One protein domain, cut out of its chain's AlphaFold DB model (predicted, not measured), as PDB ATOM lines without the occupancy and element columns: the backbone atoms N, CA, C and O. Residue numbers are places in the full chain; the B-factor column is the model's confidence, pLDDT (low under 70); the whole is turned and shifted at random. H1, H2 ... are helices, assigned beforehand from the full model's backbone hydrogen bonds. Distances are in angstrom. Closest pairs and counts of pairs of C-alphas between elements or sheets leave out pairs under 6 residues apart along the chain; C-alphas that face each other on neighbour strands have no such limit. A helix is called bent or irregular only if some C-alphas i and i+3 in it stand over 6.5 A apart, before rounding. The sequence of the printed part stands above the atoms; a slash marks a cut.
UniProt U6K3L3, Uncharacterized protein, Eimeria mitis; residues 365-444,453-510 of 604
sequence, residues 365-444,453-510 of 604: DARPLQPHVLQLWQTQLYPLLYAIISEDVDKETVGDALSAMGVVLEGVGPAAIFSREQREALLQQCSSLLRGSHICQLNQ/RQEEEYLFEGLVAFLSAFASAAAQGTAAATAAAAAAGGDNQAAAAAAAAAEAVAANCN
ATOM      1  N   ASP A 365      32.330 -27.001 -27.872       63.53
ATOM      2  CA  ASP A 365      32.404 -25.740 -27.159       63.53
ATOM      3  C   ASP A 365      31.110 -25.001 -27.482       63.53
ATOM      4  O   ASP A 365      30.813 -24.781 -28.659       63.53
ATOM      5  N   ALA A 366      30.334 -24.647 -26.458       73.12
ATOM      6  CA  ALA A 366      29.119 -23.868 -26.622       73.12
ATOM      7  C   ALA A 366      29.453 -22.586 -27.397       73.12
ATOM      8  O   ALA A 366      30.052 -21.644 -26.870       73.12
ATOM      9  N   ARG A 367      29.107 -22.571 -28.683       80.88
ATOM     10  CA  ARG A 367      29.419 -21.478 -29.596       80.88
ATOM     11  C   ARG A 367      28.139 -20.742 -29.940       80.88
ATOM     12  O   ARG A 367      27.106 -21.375 -30.141       80.88
ATOM     13  N   PRO A 368      28.192 -19.407 -30.052       86.56
ATOM     14  CA  PRO A 368      27.046 -18.668 -30.539       86.56
ATOM     15  C   PRO A 368      26.744 -19.075 -31.977       86.56
ATOM     16  O   PRO A 368      27.649 -19.253 -32.800       86.56
ATOM     17  N   LEU A 369      25.453 -19.164 -32.291       90.94
ATOM     18  CA  LEU A 369      25.001 -19.205 -33.671       90.94
ATOM     19  C   LEU A 369      25.507 -17.958 -34.403       90.94
ATOM     20  O   LEU A 369      25.455 -16.840 -33.885       90.94
ATOM     21  N   GLN A 370      25.975 -18.144 -35.636       90.75
ATOM     22  CA  GLN A 370      26.296 -17.017 -36.508       90.75
ATOM     23  C   GLN A 370      25.044 -16.150 -36.707       90.75
ATOM     24  O   GLN A 370      23.960 -16.715 -36.845       90.75
ATOM     25  N   PRO A 371      25.150 -14.809 -36.791       92.88
ATOM     26  CA  PRO A 371      23.980 -13.923 -36.788       92.88
ATOM     27  C   PRO A 371      22.908 -14.264 -37.831       92.88
ATOM     28  O   PRO A 371      21.720 -14.161 -37.561       92.88
ATOM     29  N   HIS A 372      23.322 -14.708 -39.016       93.00
ATOM     30  CA  HIS A 372      22.424 -15.085 -40.108       93.00
ATOM     31  C   HIS A 372      21.792 -16.476 -39.909       93.00
ATOM     32  O   HIS A 372      20.640 -16.670 -40.288       93.00
ATOM     33  N   VAL A 373      22.490 -17.421 -39.262       95.38
ATOM     34  CA  VAL A 373      21.899 -18.710 -38.840       95.38
ATOM     35  C   VAL A 373      20.921 -18.490 -37.691       95.38
ATOM     36  O   VAL A 373      19.831 -19.048 -37.696       95.38
ATOM     37  N   LEU A 374      21.281 -17.626 -36.738       95.25
ATOM     38  CA  LEU A 374      20.400 -17.219 -35.651       95.25
ATOM     39  C   LEU A 374      19.131 -16.560 -36.196       95.25
ATOM     40  O   LEU A 374      18.041 -16.912 -35.769       95.25
ATOM     41  N   GLN A 375      19.259 -15.655 -37.169       96.25
ATOM     42  CA  GLN A 375      18.109 -15.041 -37.826       96.25
ATOM     43  C   GLN A 375      17.231 -16.093 -38.517       96.25
ATOM     44  O   GLN A 375      16.028 -16.106 -38.285       96.25
ATOM     45  N   LEU A 376      17.815 -16.996 -39.315       96.06
ATOM     46  CA  LEU A 376      17.083 -18.099 -39.948       96.06
ATOM     47  C   LEU A 376      16.306 -18.925 -38.910       96.06
ATOM     48  O   LEU A 376      15.110 -19.166 -39.081       96.06
ATOM     49  N   TRP A 377      16.976 -19.308 -37.820       97.56
ATOM     50  CA  TRP A 377      16.374 -20.068 -36.731       97.56
ATOM     51  C   TRP A 377      15.214 -19.309 -36.086       97.56
ATOM     52  O   TRP A 377      14.097 -19.811 -36.052       97.56
ATOM     53  N   GLN A 378      15.452 -18.073 -35.654       97.50
ATOM     54  CA  GLN A 378      14.478 -17.249 -34.941       97.50
ATOM     55  C   GLN A 378      13.250 -16.896 -35.777       97.50
ATOM     56  O   GLN A 378      12.136 -16.905 -35.258       97.50
ATOM     57  N   THR A 379      13.445 -16.520 -37.044       97.38
ATOM     58  CA  THR A 379      12.380 -15.885 -37.831       97.38
ATOM     59  C   THR A 379      11.656 -16.832 -38.770       97.38
ATOM     60  O   THR A 379      10.540 -16.514 -39.158       97.38
ATOM     61  N   GLN A 380      12.286 -17.935 -39.186       96.88
ATOM     62  CA  GLN A 380      11.704 -18.837 -40.189       96.88
ATOM     63  C   GLN A 380      11.484 -20.244 -39.642       96.88
ATOM     64  O   GLN A 380      10.407 -20.786 -39.811       96.88
ATOM     65  N   LEU A 381      12.471 -20.839 -38.971       98.19
ATOM     66  CA  LEU A 381      12.418 -22.267 -38.644       98.19
ATOM     67  C   LEU A 381      11.764 -22.570 -37.286       98.19
ATOM     68  O   LEU A 381      10.869 -23.409 -37.203       98.19
ATOM     69  N   TYR A 382      12.170 -21.878 -36.218       98.50
ATOM     70  CA  TYR A 382      11.640 -22.115 -34.872       98.50
ATOM     71  C   TYR A 382      10.125 -21.882 -34.760       98.50
ATOM     72  O   TYR A 382       9.463 -22.731 -34.165       98.50
ATOM     73  N   PRO A 383       9.534 -20.802 -35.320       98.50
ATOM     74  CA  PRO A 383       8.087 -20.598 -35.237       98.50
ATOM     75  C   PRO A 383       7.279 -21.748 -35.848       98.50
ATOM     76  O   PRO A 383       6.187 -22.053 -35.376       98.50
ATOM     77  N   LEU A 384       7.821 -22.406 -36.878       98.38
ATOM     78  CA  LEU A 384       7.190 -23.553 -37.523       98.38
ATOM     79  C   LEU A 384       7.252 -24.788 -36.639       98.38
ATOM     80  O   LEU A 384       6.204 -25.368 -36.366       98.38
ATOM     81  N   LEU A 385       8.436 -25.116 -36.118       98.69
ATOM     82  CA  LEU A 385       8.610 -26.248 -35.208       98.69
ATOM     83  C   LEU A 385       7.790 -26.074 -33.924       98.69
ATOM     84  O   LEU A 385       7.103 -26.993 -33.494       98.69
ATOM     85  N   TYR A 386       7.817 -24.880 -33.329       98.62
ATOM     86  CA  TYR A 386       7.077 -24.595 -32.102       98.62
ATOM     87  C   TYR A 386       5.562 -24.705 -32.294       98.62
ATOM     88  O   TYR A 386       4.865 -25.172 -31.397       98.62
ATOM     89  N   ALA A 387       5.039 -24.299 -33.450       98.50
ATOM     90  CA  ALA A 387       3.623 -24.473 -33.745       98.50
ATOM     91  C   ALA A 387       3.240 -25.955 -33.905       98.50
ATOM     92  O   ALA A 387       2.189 -26.331 -33.409       98.50
ATOM     93  N   ILE A 388       4.101 -26.815 -34.473       98.50
ATOM     94  CA  ILE A 388       3.865 -28.274 -34.438       98.50
ATOM     95  C   ILE A 388       3.812 -28.753 -32.978       98.50
ATOM     96  O   ILE A 388       2.851 -29.388 -32.565       98.50
ATOM     97  N   ILE A 389       4.787 -28.363 -32.151       98.62
ATOM     98  CA  ILE A 389       4.836 -28.777 -30.739       98.62
ATOM     99  C   ILE A 389       3.598 -28.321 -29.952       98.62
ATOM    100  O   ILE A 389       3.152 -29.050 -29.079       98.62
ATOM    101  N   SER A 390       3.082 -27.113 -30.203       98.38
ATOM    102  CA  SER A 390       2.078 -26.470 -29.337       98.38
ATOM    103  C   SER A 390       0.640 -26.492 -29.854       98.38
ATOM    104  O   SER A 390      -0.284 -26.282 -29.066       98.38
ATOM    105  N   GLU A 391       0.436 -26.704 -31.153       97.69
ATOM    106  CA  GLU A 391      -0.879 -26.599 -31.799       97.69
ATOM    107  C   GLU A 391      -1.332 -27.921 -32.435       97.69
ATOM    108  O   GLU A 391      -2.527 -28.074 -32.690       97.69
ATOM    109  N   ASP A 392      -0.421 -28.873 -32.675       97.75
ATOM    110  CA  ASP A 392      -0.761 -30.137 -33.330       97.75
ATOM    111  C   ASP A 392      -1.568 -31.056 -32.414       97.75
ATOM    112  O   ASP A 392      -1.339 -31.157 -31.205       97.75
ATOM    113  N   VAL A 393      -2.557 -31.708 -33.015       95.69
ATOM    114  CA  VAL A 393      -3.508 -32.583 -32.326       95.69
ATOM    115  C   VAL A 393      -3.048 -34.036 -32.318       95.69
ATOM    116  O   VAL A 393      -3.606 -34.823 -31.560       95.69
ATOM    117  N   ASP A 394      -2.059 -34.382 -33.138       95.69
ATOM    118  CA  ASP A 394      -1.519 -35.730 -33.236       95.69
ATOM    119  C   ASP A 394      -0.355 -35.951 -32.255       95.69
ATOM    120  O   ASP A 394       0.549 -35.117 -32.133       95.69
ATOM    121  N   LYS A 395      -0.381 -37.064 -31.518       95.50
ATOM    122  CA  LYS A 395       0.586 -37.356 -30.447       95.50
ATOM    123  C   LYS A 395       1.970 -37.690 -30.997       95.50
ATOM    124  O   LYS A 395       2.952 -37.135 -30.504       95.50
ATOM    125  N   GLU A 396       2.045 -38.542 -32.015       95.75
ATOM    126  CA  GLU A 396       3.315 -38.927 -32.640       95.75
ATOM    127  C   GLU A 396       3.988 -37.709 -33.278       95.75
ATOM    128  O   GLU A 396       5.168 -37.455 -33.046       95.75
ATOM    129  N   THR A 397       3.212 -36.864 -33.960       97.44
ATOM    130  CA  THR A 397       3.688 -35.610 -34.559       97.44
ATOM    131  C   THR A 397       4.274 -34.647 -33.525       97.44
ATOM    132  O   THR A 397       5.346 -34.074 -33.748       97.44
ATOM    133  N   VAL A 398       3.620 -34.471 -32.370       98.25
ATOM    134  CA  VAL A 398       4.171 -33.652 -31.273       98.25
ATOM    135  C   VAL A 398       5.432 -34.296 -30.683       98.25
ATOM    136  O   VAL A 398       6.406 -33.584 -30.417       98.25
ATOM    137  N   GLY A 399       5.437 -35.620 -30.503       98.12
ATOM    138  CA  GLY A 399       6.595 -36.390 -30.038       98.12
ATOM    139  C   GLY A 399       7.813 -36.202 -30.941       98.12
ATOM    140  O   GLY A 399       8.874 -35.781 -30.480       98.12
ATOM    141  N   ASP A 400       7.646 -36.392 -32.245       98.31
ATOM    142  CA  ASP A 400       8.701 -36.219 -33.243       98.31
ATOM    143  C   ASP A 400       9.198 -34.777 -33.341       98.31
ATOM    144  O   ASP A 400      10.398 -34.537 -33.500       98.31
ATOM    145  N   ALA A 401       8.317 -33.788 -33.184       98.62
ATOM    146  CA  ALA A 401       8.728 -32.390 -33.144       98.62
ATOM    147  C   ALA A 401       9.582 -32.069 -31.901       98.62
ATOM    148  O   ALA A 401      10.548 -31.300 -31.995       98.62
ATOM    149  N   LEU A 402       9.283 -32.679 -30.748       98.75
ATOM    150  CA  LEU A 402      10.131 -32.595 -29.553       98.75
ATOM    151  C   LEU A 402      11.473 -33.305 -29.768       98.75
ATOM    152  O   LEU A 402      12.514 -32.709 -29.477       98.75
ATOM    153  N   SER A 403      11.475 -34.503 -30.359       98.50
ATOM    154  CA  SER A 403      12.695 -35.217 -30.760       98.50
ATOM    155  C   SER A 403      13.563 -34.371 -31.693       98.50
ATOM    156  O   SER A 403      14.764 -34.221 -31.469       98.50
ATOM    157  N   ALA A 404      12.964 -33.739 -32.705       98.50
ATOM    158  CA  ALA A 404      13.657 -32.846 -33.628       98.50
ATOM    159  C   ALA A 404      14.254 -31.622 -32.913       98.50
ATOM    160  O   ALA A 404      15.381 -31.217 -33.212       98.50
ATOM    161  N   MET A 405      13.549 -31.052 -31.929       98.62
ATOM    162  CA  MET A 405      14.102 -29.995 -31.076       98.62
ATOM    163  C   MET A 405      15.265 -30.507 -30.206       98.62
ATOM    164  O   MET A 405      16.239 -29.778 -30.003       98.62
ATOM    165  N   GLY A 406      15.204 -31.756 -29.732       98.44
ATOM    166  CA  GLY A 406      16.314 -32.442 -29.063       98.44
ATOM    167  C   GLY A 406      17.551 -32.549 -29.959       98.44
ATOM    168  O   GLY A 406      18.623 -32.082 -29.584       98.44
ATOM    169  N   VAL A 407      17.383 -33.018 -31.198       98.00
ATOM    170  CA  VAL A 407      18.454 -33.089 -32.214       98.00
ATOM    171  C   VAL A 407      19.071 -31.708 -32.490       98.00
ATOM    172  O   VAL A 407      20.289 -31.572 -32.641       98.00
ATOM    173  N   VAL A 408      18.253 -30.650 -32.522       98.25
ATOM    174  CA  VAL A 408      18.746 -29.267 -32.627       98.25
ATOM    175  C   VAL A 408      19.599 -28.884 -31.414       98.25
ATOM    176  O   VAL A 408      20.671 -28.305 -31.594       98.25
ATOM    177  N   LEU A 409      19.160 -29.200 -30.195       97.94
ATOM    178  CA  LEU A 409      19.906 -28.918 -28.965       97.94
ATOM    179  C   LEU A 409      21.229 -29.681 -28.894       97.94
ATOM    180  O   LEU A 409      22.226 -29.102 -28.477       97.94
ATOM    181  N   GLU A 410      21.269 -30.931 -29.341       96.19
ATOM    182  CA  GLU A 410      22.501 -31.724 -29.388       96.19
ATOM    183  C   GLU A 410      23.497 -31.170 -30.412       96.19
ATOM    184  O   GLU A 410      24.686 -31.030 -30.123       96.19
ATOM    185  N   GLY A 411      23.017 -30.815 -31.608       94.75
ATOM    186  CA  GLY A 411      23.893 -30.380 -32.695       94.75
ATOM    187  C   GLY A 411      24.294 -28.902 -32.657       94.75
ATOM    188  O   GLY A 411      25.355 -28.549 -33.177       94.75
ATOM    189  N   VAL A 412      23.474 -28.027 -32.068       95.25
ATOM    190  CA  VAL A 412      23.748 -26.580 -31.926       95.25
ATOM    191  C   VAL A 412      24.204 -26.221 -30.507       95.25
ATOM    192  O   VAL A 412      24.872 -25.202 -30.304       95.25
ATOM    193  N   GLY A 413      23.860 -27.037 -29.513       95.69
ATOM    194  CA  GLY A 413      24.138 -26.769 -28.110       95.69
ATOM    195  C   GLY A 413      23.234 -25.670 -27.523       95.69
ATOM    196  O   GLY A 413      22.149 -25.378 -28.038       95.69
ATOM    197  N   PRO A 414      23.672 -24.992 -26.446       96.75
ATOM    198  CA  PRO A 414      22.872 -23.989 -25.729       96.75
ATOM    199  C   PRO A 414      22.415 -22.800 -26.585       96.75
ATOM    200  O   PRO A 414      21.416 -22.166 -26.255       96.75
ATOM    201  N   ALA A 415      23.098 -22.509 -27.697       95.81
ATOM    202  CA  ALA A 415      22.727 -21.422 -28.599       95.81
ATOM    203  C   ALA A 415      21.413 -21.672 -29.366       95.81
ATOM    204  O   ALA A 415      20.862 -20.728 -29.938       95.81
ATOM    205  N   ALA A 416      20.891 -22.905 -29.362       97.31
ATOM    206  CA  ALA A 416      19.556 -23.215 -29.878       97.31
ATOM    207  C   ALA A 416      18.441 -22.497 -29.100       97.31
ATOM    208  O   ALA A 416      17.398 -22.170 -29.678       97.31
ATOM    209  N   ILE A 417      18.667 -22.221 -27.810       97.81
ATOM    210  CA  ILE A 417      17.768 -21.428 -26.973       97.81
ATOM    211  C   ILE A 417      18.245 -19.974 -27.000       97.81
ATOM    212  O   ILE A 417      19.172 -19.576 -26.295       97.81
ATOM    213  N   PHE A 418      17.616 -19.161 -27.837       95.62
ATOM    214  CA  PHE A 418      18.052 -17.796 -28.119       95.62
ATOM    215  C   PHE A 418      17.338 -16.723 -27.294       95.62
ATOM    216  O   PHE A 418      17.777 -15.571 -27.302       95.62
ATOM    217  N   SER A 419      16.248 -17.059 -26.597       96.56
ATOM    218  CA  SER A 419      15.595 -16.141 -25.663       96.56
ATOM    219  C   SER A 419      14.972 -16.863 -24.472       96.56
ATOM    220  O   SER A 419      14.726 -18.072 -24.490       96.56
ATOM    221  N   ARG A 420      14.702 -16.095 -23.418       96.19
ATOM    222  CA  ARG A 420      14.008 -16.576 -22.224       96.19
ATOM    223  C   ARG A 420      12.566 -16.979 -22.531       96.19
ATOM    224  O   ARG A 420      12.112 -18.004 -22.037       96.19
ATOM    225  N   GLU A 421      11.869 -16.197 -23.348       97.50
ATOM    226  CA  GLU A 421      10.479 -16.444 -23.740       97.50
ATOM    227  C   GLU A 421      10.362 -17.758 -24.513       97.50
ATOM    228  O   GLU A 421       9.473 -18.556 -24.233       97.50
ATOM    229  N   GLN A 422      11.302 -18.017 -25.430       97.81
ATOM    230  CA  GLN A 422      11.397 -19.277 -26.165       97.81
ATOM    231  C   GLN A 422      11.507 -20.473 -25.206       97.81
ATOM    232  O   GLN A 422      10.752 -21.439 -25.300       97.81
ATOM    233  N   ARG A 423      12.434 -20.380 -24.248       97.44
ATOM    234  CA  ARG A 423      12.664 -21.408 -23.232       97.44
ATOM    235  C   ARG A 423      11.422 -21.668 -22.385       97.44
ATOM    236  O   ARG A 423      11.038 -22.817 -22.195       97.44
ATOM    237  N   GLU A 424      10.823 -20.608 -21.848       97.62
ATOM    238  CA  GLU A 424       9.634 -20.700 -20.997       97.62
ATOM    239  C   GLU A 424       8.442 -21.279 -21.768       97.62
ATOM    240  O   GLU A 424       7.720 -22.110 -21.224       97.62
ATOM    241  N   ALA A 425       8.280 -20.922 -23.044       98.38
ATOM    242  CA  ALA A 425       7.241 -21.471 -23.911       98.38
ATOM    243  C   ALA A 425       7.400 -22.987 -24.131       98.38
ATOM    244  O   ALA A 425       6.439 -23.729 -23.942       98.38
ATOM    245  N   LEU A 426       8.606 -23.472 -24.453       98.50
ATOM    246  CA  LEU A 426       8.877 -24.912 -24.614       98.50
ATOM    247  C   LEU A 426       8.640 -25.698 -23.316       98.50
ATOM    248  O   LEU A 426       7.993 -26.745 -23.318       98.50
ATOM    249  N   LEU A 427       9.118 -25.172 -22.186       97.88
ATOM    250  CA  LEU A 427       8.915 -25.785 -20.871       97.88
ATOM    251  C   LEU A 427       7.442 -25.814 -20.463       97.88
ATOM    252  O   LEU A 427       6.994 -26.767 -19.823       97.88
ATOM    253  N   GLN A 428       6.679 -24.791 -20.847       98.19
ATOM    254  CA  GLN A 428       5.241 -24.773 -20.638       98.19
ATOM    255  C   GLN A 428       4.557 -25.903 -21.419       98.19
ATOM    256  O   GLN A 428       3.668 -26.538 -20.856       98.19
ATOM    257  N   GLN A 429       4.996 -26.213 -22.645       98.56
ATOM    258  CA  GLN A 429       4.466 -27.366 -23.387       98.56
ATOM    259  C   GLN A 429       4.829 -28.696 -22.723       98.56
ATOM    260  O   GLN A 429       3.948 -29.524 -22.507       98.56
ATOM    261  N   CYS A 430       6.076 -28.860 -22.270       98.56
ATOM    262  CA  CYS A 430       6.498 -30.044 -21.509       98.56
ATOM    263  C   CYS A 430       5.641 -30.251 -20.249       98.56
ATOM    264  O   CYS A 430       5.213 -31.360 -19.937       98.56
ATOM    265  N   SER A 431       5.360 -29.162 -19.529       97.88
ATOM    266  CA  SER A 431       4.505 -29.167 -18.341       97.88
ATOM    267  C   SER A 431       3.062 -29.549 -18.679       97.88
ATOM    268  O   SER A 431       2.461 -30.336 -17.952       97.88
ATOM    269  N   SER A 432       2.509 -29.032 -19.781       98.19
ATOM    270  CA  SER A 432       1.170 -29.402 -20.259       98.19
ATOM    271  C   SER A 432       1.086 -30.887 -20.627       98.19
ATOM    272  O   SER A 432       0.135 -31.548 -20.216       98.19
ATOM    273  N   LEU A 433       2.094 -31.421 -21.323       97.69
ATOM    274  CA  LEU A 433       2.171 -32.831 -21.727       97.69
ATOM    275  C   LEU A 433       2.228 -33.780 -20.527       97.69
ATOM    276  O   LEU A 433       1.441 -34.720 -20.427       97.69
ATOM    277  N   LEU A 434       3.105 -33.490 -19.562       96.81
ATOM    278  CA  LEU A 434       3.227 -34.278 -18.331       96.81
ATOM    279  C   LEU A 434       1.970 -34.221 -17.449       96.81
ATOM    280  O   LEU A 434       1.773 -35.086 -16.598       96.81
ATOM    281  N   ARG A 435       1.125 -33.198 -17.622       95.88
ATOM    282  CA  ARG A 435      -0.149 -33.040 -16.903       95.88
ATOM    283  C   ARG A 435      -1.348 -33.617 -17.653       95.88
ATOM    284  O   ARG A 435      -2.447 -33.559 -17.105       95.88
ATOM    285  N   GLY A 436      -1.168 -34.127 -18.871       95.19
ATOM    286  CA  GLY A 436      -2.284 -34.594 -19.694       95.19
ATOM    287  C   GLY A 436      -3.190 -33.459 -20.183       95.19
ATOM    288  O   GLY A 436      -4.379 -33.672 -20.387       95.19
ATOM    289  N   SER A 437      -2.681 -32.225 -20.269       96.75
ATOM    290  CA  SER A 437      -3.470 -31.038 -20.629       96.75
ATOM    291  C   SER A 437      -3.058 -30.414 -21.962       96.75
ATOM    292  O   SER A 437      -3.471 -29.291 -22.256       96.75
ATOM    293  N   HIS A 438      -2.194 -31.081 -22.727       97.50
ATOM    294  CA  HIS A 438      -1.796 -30.626 -24.055       97.50
ATOM    295  C   HIS A 438      -2.895 -30.910 -25.088       97.50
ATOM    296  O   HIS A 438      -3.636 -31.874 -24.935       97.50
ATOM    297  N   ILE A 439      -3.001 -30.110 -26.154       95.94
ATOM    298  CA  ILE A 439      -4.092 -30.236 -27.138       95.94
ATOM    299  C   ILE A 439      -4.152 -31.627 -27.801       95.94
ATOM    300  O   ILE A 439      -5.251 -32.157 -27.957       95.94
ATOM    301  N   CYS A 440      -3.001 -32.256 -28.071       95.50
ATOM    302  CA  CYS A 440      -2.928 -33.634 -28.584       95.50
ATOM    303  C   CYS A 440      -3.415 -34.716 -27.598       95.50
ATOM    304  O   CYS A 440      -3.611 -35.863 -27.979       95.50
ATOM    305  N   GLN A 441      -3.645 -34.365 -26.330       93.75
ATOM    306  CA  GLN A 441      -4.153 -35.271 -25.295       93.75
ATOM    307  C   GLN A 441      -5.632 -35.016 -24.955       93.75
ATOM    308  O   GLN A 441      -6.227 -35.796 -24.220       93.75
ATOM    309  N   LEU A 442      -6.238 -33.924 -25.447       91.88
ATOM    310  CA  LEU A 442      -7.594 -33.515 -25.043       91.88
ATOM    311  C   LEU A 442      -8.717 -34.089 -25.917       91.88
ATOM    312  O   LEU A 442      -9.850 -34.163 -25.449       91.88
ATOM    313  N   ASN A 443      -8.432 -34.421 -27.178       76.00
ATOM    314  CA  ASN A 443      -9.462 -34.678 -28.194       76.00
ATOM    315  C   ASN A 443      -9.574 -36.139 -28.642       76.00
ATOM    316  O   ASN A 443     -10.410 -36.436 -29.490       76.00
ATOM    317  N   GLN A 444      -8.743 -37.035 -28.116       67.44
ATOM    318  CA  GLN A 444      -8.836 -38.451 -28.437       67.44
ATOM    319  C   GLN A 444      -9.684 -39.127 -27.362       67.44
ATOM    320  O   GLN A 444      -9.320 -39.113 -26.183       67.44
ATOM    321  N   ARG A 453      -2.190 -46.152 -26.239       80.50
ATOM    322  CA  ARG A 453      -1.033 -46.217 -25.337       80.50
ATOM    323  C   ARG A 453       0.271 -46.156 -26.115       80.50
ATOM    324  O   ARG A 453       1.181 -45.469 -25.662       80.50
ATOM    325  N   GLN A 454       0.331 -46.797 -27.282       86.50
ATOM    326  CA  GLN A 454       1.513 -46.769 -28.139       86.50
ATOM    327  C   GLN A 454       1.802 -45.344 -28.640       86.50
ATOM    328  O   GLN A 454       2.939 -44.885 -28.569       86.50
ATOM    329  N   GLU A 455       0.780 -44.592 -29.051       88.69
ATOM    330  CA  GLU A 455       0.957 -43.187 -29.452       88.69
ATOM    331  C   GLU A 455       1.490 -42.309 -28.300       88.69
ATOM    332  O   GLU A 455       2.287 -41.389 -28.497       88.69
ATOM    333  N   GLU A 456       1.059 -42.577 -27.064       90.75
ATOM    334  CA  GLU A 456       1.560 -41.860 -25.889       90.75
ATOM    335  C   GLU A 456       2.991 -42.245 -25.525       90.75
ATOM    336  O   GLU A 456       3.733 -41.397 -25.027       90.75
ATOM    337  N   GLU A 457       3.395 -43.490 -25.779       92.06
ATOM    338  CA  GLU A 457       4.789 -43.914 -25.658       92.06
ATOM    339  C   GLU A 457       5.682 -43.067 -26.557       92.06
ATOM    340  O   GLU A 457       6.582 -42.404 -26.037       92.06
ATOM    341  N   TYR A 458       5.372 -42.983 -27.854       93.00
ATOM    342  CA  TYR A 458       6.121 -42.154 -28.806       93.00
ATOM    343  C   TYR A 458       6.154 -40.676 -28.401       93.00
ATOM    344  O   TYR A 458       7.210 -40.033 -28.426       93.00
ATOM    345  N   LEU A 459       5.018 -40.134 -27.950       96.81
ATOM    346  CA  LEU A 459       4.940 -38.763 -27.445       96.81
ATOM    347  C   LEU A 459       5.918 -38.520 -26.287       96.81
ATOM    348  O   LEU A 459       6.624 -37.504 -26.254       96.81
ATOM    349  N   PHE A 460       5.956 -39.432 -25.315       97.19
ATOM    350  CA  PHE A 460       6.833 -39.285 -24.164       97.19
ATOM    351  C   PHE A 460       8.292 -39.624 -24.474       97.19
ATOM    352  O   PHE A 460       9.163 -38.997 -23.875       97.19
ATOM    353  N   GLU A 461       8.589 -40.530 -25.406       96.12
ATOM    354  CA  GLU A 461       9.954 -40.744 -25.905       96.12
ATOM    355  C   GLU A 461      10.534 -39.444 -26.471       96.12
ATOM    356  O   GLU A 461      11.629 -39.032 -26.075       96.12
ATOM    357  N   GLY A 462       9.759 -38.723 -27.287       98.06
ATOM    358  CA  GLY A 462      10.172 -37.419 -27.803       98.06
ATOM    359  C   GLY A 462      10.346 -36.355 -26.721       98.06
ATOM    360  O   GLY A 462      11.310 -35.580 -26.744       98.06
ATOM    361  N   LEU A 463       9.478 -36.347 -25.703       98.50
ATOM    362  CA  LEU A 463       9.647 -35.482 -24.532       98.50
ATOM    363  C   LEU A 463      10.937 -35.801 -23.760       98.50
ATOM    364  O   LEU A 463      11.638 -34.878 -23.335       98.50
ATOM    365  N   VAL A 464      11.249 -37.083 -23.554       98.25
ATOM    366  CA  VAL A 464      12.467 -37.524 -22.858       98.25
ATOM    367  C   VAL A 464      13.707 -37.106 -23.638       98.25
ATOM    368  O   VAL A 464      14.585 -36.469 -23.049       98.25
ATOM    369  N   ALA A 465      13.731 -37.354 -24.951       98.19
ATOM    370  CA  ALA A 465      14.814 -36.935 -25.836       98.19
ATOM    371  C   ALA A 465      15.053 -35.419 -25.750       98.19
ATOM    372  O   ALA A 465      16.182 -34.971 -25.540       98.19
ATOM    373  N   PHE A 466      13.986 -34.612 -25.803       98.69
ATOM    374  CA  PHE A 466      14.084 -33.162 -25.636       98.69
ATOM    375  C   PHE A 466      14.641 -32.751 -24.264       98.69
ATOM    376  O   PHE A 466      15.551 -31.921 -24.194       98.69
ATOM    377  N   LEU A 467      14.111 -33.293 -23.161       98.56
ATOM    378  CA  LEU A 467      14.530 -32.910 -21.806       98.56
ATOM    379  C   LEU A 467      15.984 -33.302 -21.520       98.56
ATOM    380  O   LEU A 467      16.709 -32.528 -20.888       98.56
ATOM    381  N   SER A 468      16.404 -34.471 -22.000       98.50
ATOM    382  CA  SER A 468      17.781 -34.960 -21.932       98.50
ATOM    383  C   SER A 468      18.726 -34.043 -22.717       98.50
ATOM    384  O   SER A 468      19.659 -33.467 -22.147       98.50
ATOM    385  N   ALA A 469      18.411 -33.766 -23.986       98.38
ATOM    386  CA  ALA A 469      19.186 -32.852 -24.823       98.38
ATOM    387  C   ALA A 469      19.249 -31.430 -24.240       98.38
ATOM    388  O   ALA A 469      20.294 -30.773 -24.285       98.38
ATOM    389  N   PHE A 470      18.161 -30.945 -23.633       98.50
ATOM    390  CA  PHE A 470      18.139 -29.634 -22.989       98.50
ATOM    391  C   PHE A 470      19.018 -29.601 -21.730       98.50
ATOM    392  O   PHE A 470      19.779 -28.647 -21.547       98.50
ATOM    393  N   ALA A 471      18.989 -30.644 -20.896       98.38
ATOM    394  CA  ALA A 471      19.901 -30.771 -19.759       98.38
ATOM    395  C   ALA A 471      21.372 -30.765 -20.214       98.38
ATOM    396  O   ALA A 471      22.192 -30.042 -19.638       98.38
ATOM    397  N   SER A 472      21.688 -31.491 -21.292       97.62
ATOM    398  CA  SER A 472      23.039 -31.556 -21.859       97.62
ATOM    399  C   SER A 472      23.499 -30.198 -22.402       97.62
ATOM    400  O   SER A 472      24.557 -29.683 -22.024       97.62
ATOM    401  N   ALA A 473      22.660 -29.530 -23.201       97.31
ATOM    402  CA  ALA A 473      22.926 -28.183 -23.704       97.31
ATOM    403  C   ALA A 473      23.099 -27.165 -22.558       97.31
ATOM    404  O   ALA A 473      23.987 -26.307 -22.602       97.31
ATOM    405  N   ALA A 474      22.307 -27.280 -21.490       97.81
ATOM    406  CA  ALA A 474      22.418 -26.440 -20.301       97.81
ATOM    407  C   ALA A 474      23.734 -26.677 -19.539       97.81
ATOM    408  O   ALA A 474      24.347 -25.718 -19.052       97.81
ATOM    409  N   ALA A 475      24.207 -27.924 -19.462       96.44
ATOM    410  CA  ALA A 475      25.509 -28.255 -18.888       96.44
ATOM    411  C   ALA A 475      26.651 -27.618 -19.698       96.44
ATOM    412  O   ALA A 475      27.522 -26.957 -19.121       96.44
ATOM    413  N   GLN A 476      26.598 -27.724 -21.031       94.69
ATOM    414  CA  GLN A 476      27.553 -27.079 -21.941       94.69
ATOM    415  C   GLN A 476      27.558 -25.550 -21.771       94.69
ATOM    416  O   GLN A 476      28.623 -24.936 -21.681       94.69
ATOM    417  N   GLY A 477      26.379 -24.928 -21.654       95.50
ATOM    418  CA  GLY A 477      26.250 -23.488 -21.417       95.50
ATOM    419  C   GLY A 477      26.888 -23.044 -20.098       95.50
ATOM    420  O   GLY A 477      27.650 -22.076 -20.064       95.50
ATOM    421  N   THR A 478      26.662 -23.782 -19.006       95.50
ATOM    422  CA  THR A 478      27.321 -23.516 -17.713       95.50
ATOM    423  C   THR A 478      28.836 -23.688 -17.785       95.50
ATOM    424  O   THR A 478      29.570 -22.857 -17.236       95.50
ATOM    425  N   ALA A 479      29.321 -24.732 -18.457       93.12
ATOM    426  CA  ALA A 479      30.750 -24.967 -18.631       93.12
ATOM    427  C   ALA A 479      31.413 -23.811 -19.398       93.12
ATOM    428  O   ALA A 479      32.430 -23.276 -18.951       93.12
ATOM    429  N   ALA A 480      30.791 -23.355 -20.486       90.69
ATOM    430  CA  ALA A 480      31.295 -22.243 -21.284       90.69
ATOM    431  C   ALA A 480      31.297 -20.911 -20.523       90.69
ATOM    432  O   ALA A 480      32.300 -20.198 -20.556       90.69
ATOM    433  N   ALA A 481      30.238 -20.600 -19.767       91.00
ATOM    434  CA  ALA A 481      30.211 -19.417 -18.902       91.00
ATOM    435  C   ALA A 481      31.305 -19.458 -17.820       91.00
ATOM    436  O   ALA A 481      31.942 -18.447 -17.524       91.00
ATOM    437  N   THR A 482      31.563 -20.637 -17.249       91.62
ATOM    438  CA  THR A 482      32.613 -20.820 -16.236       91.62
ATOM    439  C   THR A 482      34.005 -20.628 -16.841       91.62
ATOM    440  O   THR A 482      34.839 -19.919 -16.272       91.62
ATOM    441  N   ALA A 483      34.254 -21.209 -18.018       88.00
ATOM    442  CA  ALA A 483      35.505 -21.037 -18.752       88.00
ATOM    443  C   ALA A 483      35.734 -19.567 -19.151       88.00
ATOM    444  O   ALA A 483      36.836 -19.039 -18.986       88.00
ATOM    445  N   ALA A 484      34.679 -18.881 -19.599       86.94
ATOM    446  CA  ALA A 484      34.690 -17.459 -19.921       86.94
ATOM    447  C   ALA A 484      35.067 -16.584 -18.719       86.94
ATOM    448  O   ALA A 484      35.954 -15.733 -18.827       86.94
ATOM    449  N   ALA A 485      34.451 -16.828 -17.560       88.06
ATOM    450  CA  ALA A 485      34.756 -16.108 -16.326       88.06
ATOM    451  C   ALA A 485      36.215 -16.309 -15.879       88.06
ATOM    452  O   ALA A 485      36.858 -15.361 -15.429       88.06
ATOM    453  N   ALA A 486      36.763 -17.518 -16.048       87.38
ATOM    454  CA  ALA A 486      38.167 -17.801 -15.752       87.38
ATOM    455  C   ALA A 486      39.132 -17.085 -16.719       87.38
ATOM    456  O   ALA A 486      40.189 -16.609 -16.300       87.38
ATOM    457  N   ALA A 487      38.767 -16.972 -18.000       82.69
ATOM    458  CA  ALA A 487      39.581 -16.324 -19.031       82.69
ATOM    459  C   ALA A 487      39.566 -14.785 -18.953       82.69
ATOM    460  O   ALA A 487      40.547 -14.141 -19.336       82.69
ATOM    461  N   ALA A 488      38.492 -14.187 -18.429       79.69
ATOM    462  CA  ALA A 488      38.327 -12.736 -18.306       79.69
ATOM    463  C   ALA A 488      39.356 -12.056 -17.375       79.69
ATOM    464  O   ALA A 488      39.481 -10.834 -17.384       79.69
ATOM    465  N   GLY A 489      40.121 -12.825 -16.592       81.75
ATOM    466  CA  GLY A 489      41.186 -12.312 -15.727       81.75
ATOM    467  C   GLY A 489      42.482 -11.886 -16.439       81.75
ATOM    468  O   GLY A 489      43.414 -11.467 -15.753       81.75
ATOM    469  N   GLY A 490      42.586 -12.010 -17.769       79.44
ATOM    470  CA  GLY A 490      43.779 -11.634 -18.544       79.44
ATOM    471  C   GLY A 490      43.576 -10.428 -19.473       79.44
ATOM    472  O   GLY A 490      42.507 -10.259 -20.049       79.44
ATOM    473  N   ASP A 491      44.636  -9.646 -19.717       85.25
ATOM    474  CA  ASP A 491      44.646  -8.450 -20.596       85.25
ATOM    475  C   ASP A 491      44.482  -8.753 -22.111       85.25
ATOM    476  O   ASP A 491      44.780  -7.921 -22.972       85.25
ATOM    477  N   ASN A 492      44.032  -9.954 -22.483       86.94
ATOM    478  CA  ASN A 492      43.900 -10.361 -23.881       86.94
ATOM    479  C   ASN A 492      42.507 -10.015 -24.430       86.94
ATOM    480  O   ASN A 492      41.516 -10.679 -24.131       86.94
ATOM    481  N   GLN A 493      42.441  -9.012 -25.307       84.69
ATOM    482  CA  GLN A 493      41.198  -8.537 -25.925       84.69
ATOM    483  C   GLN A 493      40.425  -9.634 -26.688       84.69
ATOM    484  O   GLN A 493      39.195  -9.611 -26.711       84.69
ATOM    485  N   ALA A 494      41.117 -10.621 -27.269       80.25
ATOM    486  CA  ALA A 494      40.467 -11.759 -27.924       80.25
ATOM    487  C   ALA A 494      39.795 -12.704 -26.912       80.25
ATOM    488  O   ALA A 494      38.710 -13.219 -27.177       80.25
ATOM    489  N   ALA A 495      40.404 -12.887 -25.735       79.06
ATOM    490  CA  ALA A 495      39.829 -13.686 -24.656       79.06
ATOM    491  C   ALA A 495      38.581 -13.012 -24.068       79.06
ATOM    492  O   ALA A 495      37.585 -13.684 -23.823       79.06
ATOM    493  N   ALA A 496      38.593 -11.682 -23.929       82.19
ATOM    494  CA  ALA A 496      37.425 -10.922 -23.488       82.19
ATOM    495  C   ALA A 496      36.240 -11.038 -24.469       82.19
ATOM    496  O   ALA A 496      35.101 -11.218 -24.043       82.19
ATOM    497  N   ALA A 497      36.498 -10.985 -25.781       82.56
ATOM    498  CA  ALA A 497      35.455 -11.169 -26.792       82.56
ATOM    499  C   ALA A 497      34.873 -12.595 -26.782       82.56
ATOM    500  O   ALA A 497      33.657 -12.762 -26.868       82.56
ATOM    501  N   ALA A 498      35.723 -13.617 -26.633       79.69
ATOM    502  CA  ALA A 498      35.282 -15.005 -26.491       79.69
ATOM    503  C   ALA A 498      34.465 -15.220 -25.206       79.69
ATOM    504  O   ALA A 498      33.440 -15.898 -25.238       79.69
ATOM    505  N   ALA A 499      34.869 -14.590 -24.098       84.75
ATOM    506  CA  ALA A 499      34.141 -14.653 -22.838       84.75
ATOM    507  C   ALA A 499      32.737 -14.038 -22.952       84.75
ATOM    508  O   ALA A 499      31.761 -14.668 -22.553       84.75
ATOM    509  N   ALA A 500      32.619 -12.861 -23.575       86.81
ATOM    510  CA  ALA A 500      31.326 -12.218 -23.816       86.81
ATOM    511  C   ALA A 500      30.410 -13.059 -24.724       86.81
ATOM    512  O   ALA A 500      29.204 -13.133 -24.499       86.81
ATOM    513  N   ALA A 501      30.975 -13.717 -25.742       83.94
ATOM    514  CA  ALA A 501      30.228 -14.615 -26.617       83.94
ATOM    515  C   ALA A 501      29.694 -15.848 -25.866       83.94
ATOM    516  O   ALA A 501      28.526 -16.196 -26.018       83.94
ATOM    517  N   ALA A 502      30.521 -16.481 -25.031       85.31
ATOM    518  CA  ALA A 502      30.118 -17.624 -24.215       85.31
ATOM    519  C   ALA A 502      29.069 -17.247 -23.154       85.31
ATOM    520  O   ALA A 502      28.112 -17.990 -22.944       85.31
ATOM    521  N   GLU A 503      29.196 -16.073 -22.529       87.50
ATOM    522  CA  GLU A 503      28.190 -15.551 -21.599       87.50
ATOM    523  C   GLU A 503      26.846 -15.304 -22.301       87.50
ATOM    524  O   GLU A 503      25.804 -15.702 -21.785       87.50
ATOM    525  N   ALA A 504      26.863 -14.727 -23.506       86.44
ATOM    526  CA  ALA A 504      25.650 -14.510 -24.295       86.44
ATOM    527  C   ALA A 504      24.939 -15.825 -24.659       86.44
ATOM    528  O   ALA A 504      23.711 -15.885 -24.625       86.44
ATOM    529  N   VAL A 505      25.694 -16.883 -24.968       85.56
ATOM    530  CA  VAL A 505      25.142 -18.222 -25.234       85.56
ATOM    531  C   VAL A 505      24.534 -18.834 -23.973       85.56
ATOM    532  O   VAL A 505      23.416 -19.344 -23.997       85.56
ATOM    533  N   ALA A 506      25.246 -18.745 -22.851       91.75
ATOM    534  CA  ALA A 506      24.797 -19.304 -21.582       91.75
ATOM    535  C   ALA A 506      23.628 -18.531 -20.953       91.75
ATOM    536  O   ALA A 506      22.936 -19.070 -20.090       91.75
ATOM    537  N   ALA A 507      23.387 -17.280 -21.362       91.44
ATOM    538  CA  ALA A 507      22.368 -16.413 -20.768       91.44
ATOM    539  C   ALA A 507      20.966 -17.043 -20.778       91.44
ATOM    540  O   ALA A 507      20.209 -16.881 -19.820       91.44
ATOM    541  N   ASN A 508      20.639 -17.799 -21.830       93.25
ATOM    542  CA  ASN A 508      19.323 -18.415 -21.982       93.25
ATOM    543  C   ASN A 508      19.319 -19.923 -21.700       93.25
ATOM    544  O   ASN A 508      18.288 -20.441 -21.276       93.25
ATOM    545  N   CYS A 509      20.442 -20.625 -21.863       96.94
ATOM    546  CA  CYS A 509      20.546 -22.065 -21.628       96.94
ATOM    547  C   CYS A 509      21.759 -22.374 -20.750       96.94
ATOM    548  O   CYS A 509      22.902 -22.373 -21.202       96.94
ATOM    549  N   ASN A 510      21.501 -22.597 -19.464       97.06
ATOM    550  CA  ASN A 510      22.503 -22.996 -18.487       97.06
ATOM    551  C   ASN A 510      21.852 -23.843 -17.385       97.06
ATOM    552  O   ASN A 510      20.633 -23.804 -17.193       97.06
TER     553      ASN A 510
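AT A GLANCE: This is residues 365 to 444 and 453 to 510 of the 604 residues of an uncharacterized protein of Eimeria mitis (UniProt U6K3L3). Long helix H5 runs along a rod-shaped up-and-down bundle of H1b, H2, H3, H5 and H6, each running against the one before. H2 lies beside H5, and H6 folds back on H5's last residues. The 138 printed residues hold six named helices, H1 to H6: all helix, only just compact, close to loose, radius of gyration of the C-alphas 16.8 A, spans 62 by 25 by 21 A.

IN THESE COORDINATES: H1, residues 371 to 391, starts at C-alpha 371 (23.980, -13.923, -36.788); one helix by hydrogen bonds, it is bent, C-alphas 379 and 382 being 6.9 A apart, into H1a, 371 to 379, and H1b, 382 to 391. H2, 395 to 416, is irregular: C-alphas 411 and 414 are 9.5 A apart. H3 is 420 to 434, H4 439 to 442, H5 453 to 487, 50.8 A long, and H6 493 to 506, ending at C-alpha 506 (24.797, -19.304, -21.582).

HOW THE PARTS SIT: H2, the hub, touches H5 at a shallow tilt of 10 degrees, closest C-alphas Gly 399 and Leu 459, 3.9 A. Every O i to N i+4 pair is within hydrogen-bond range in H1a, H1b, H3, H5 and H6, 15 of 18 in H2; H4 is too short.

THE WHOLE: Residues 445 to 452 are cut out, an 11.4 A gap between C-alphas. Residues 365 and 444 have pLDDT under 70.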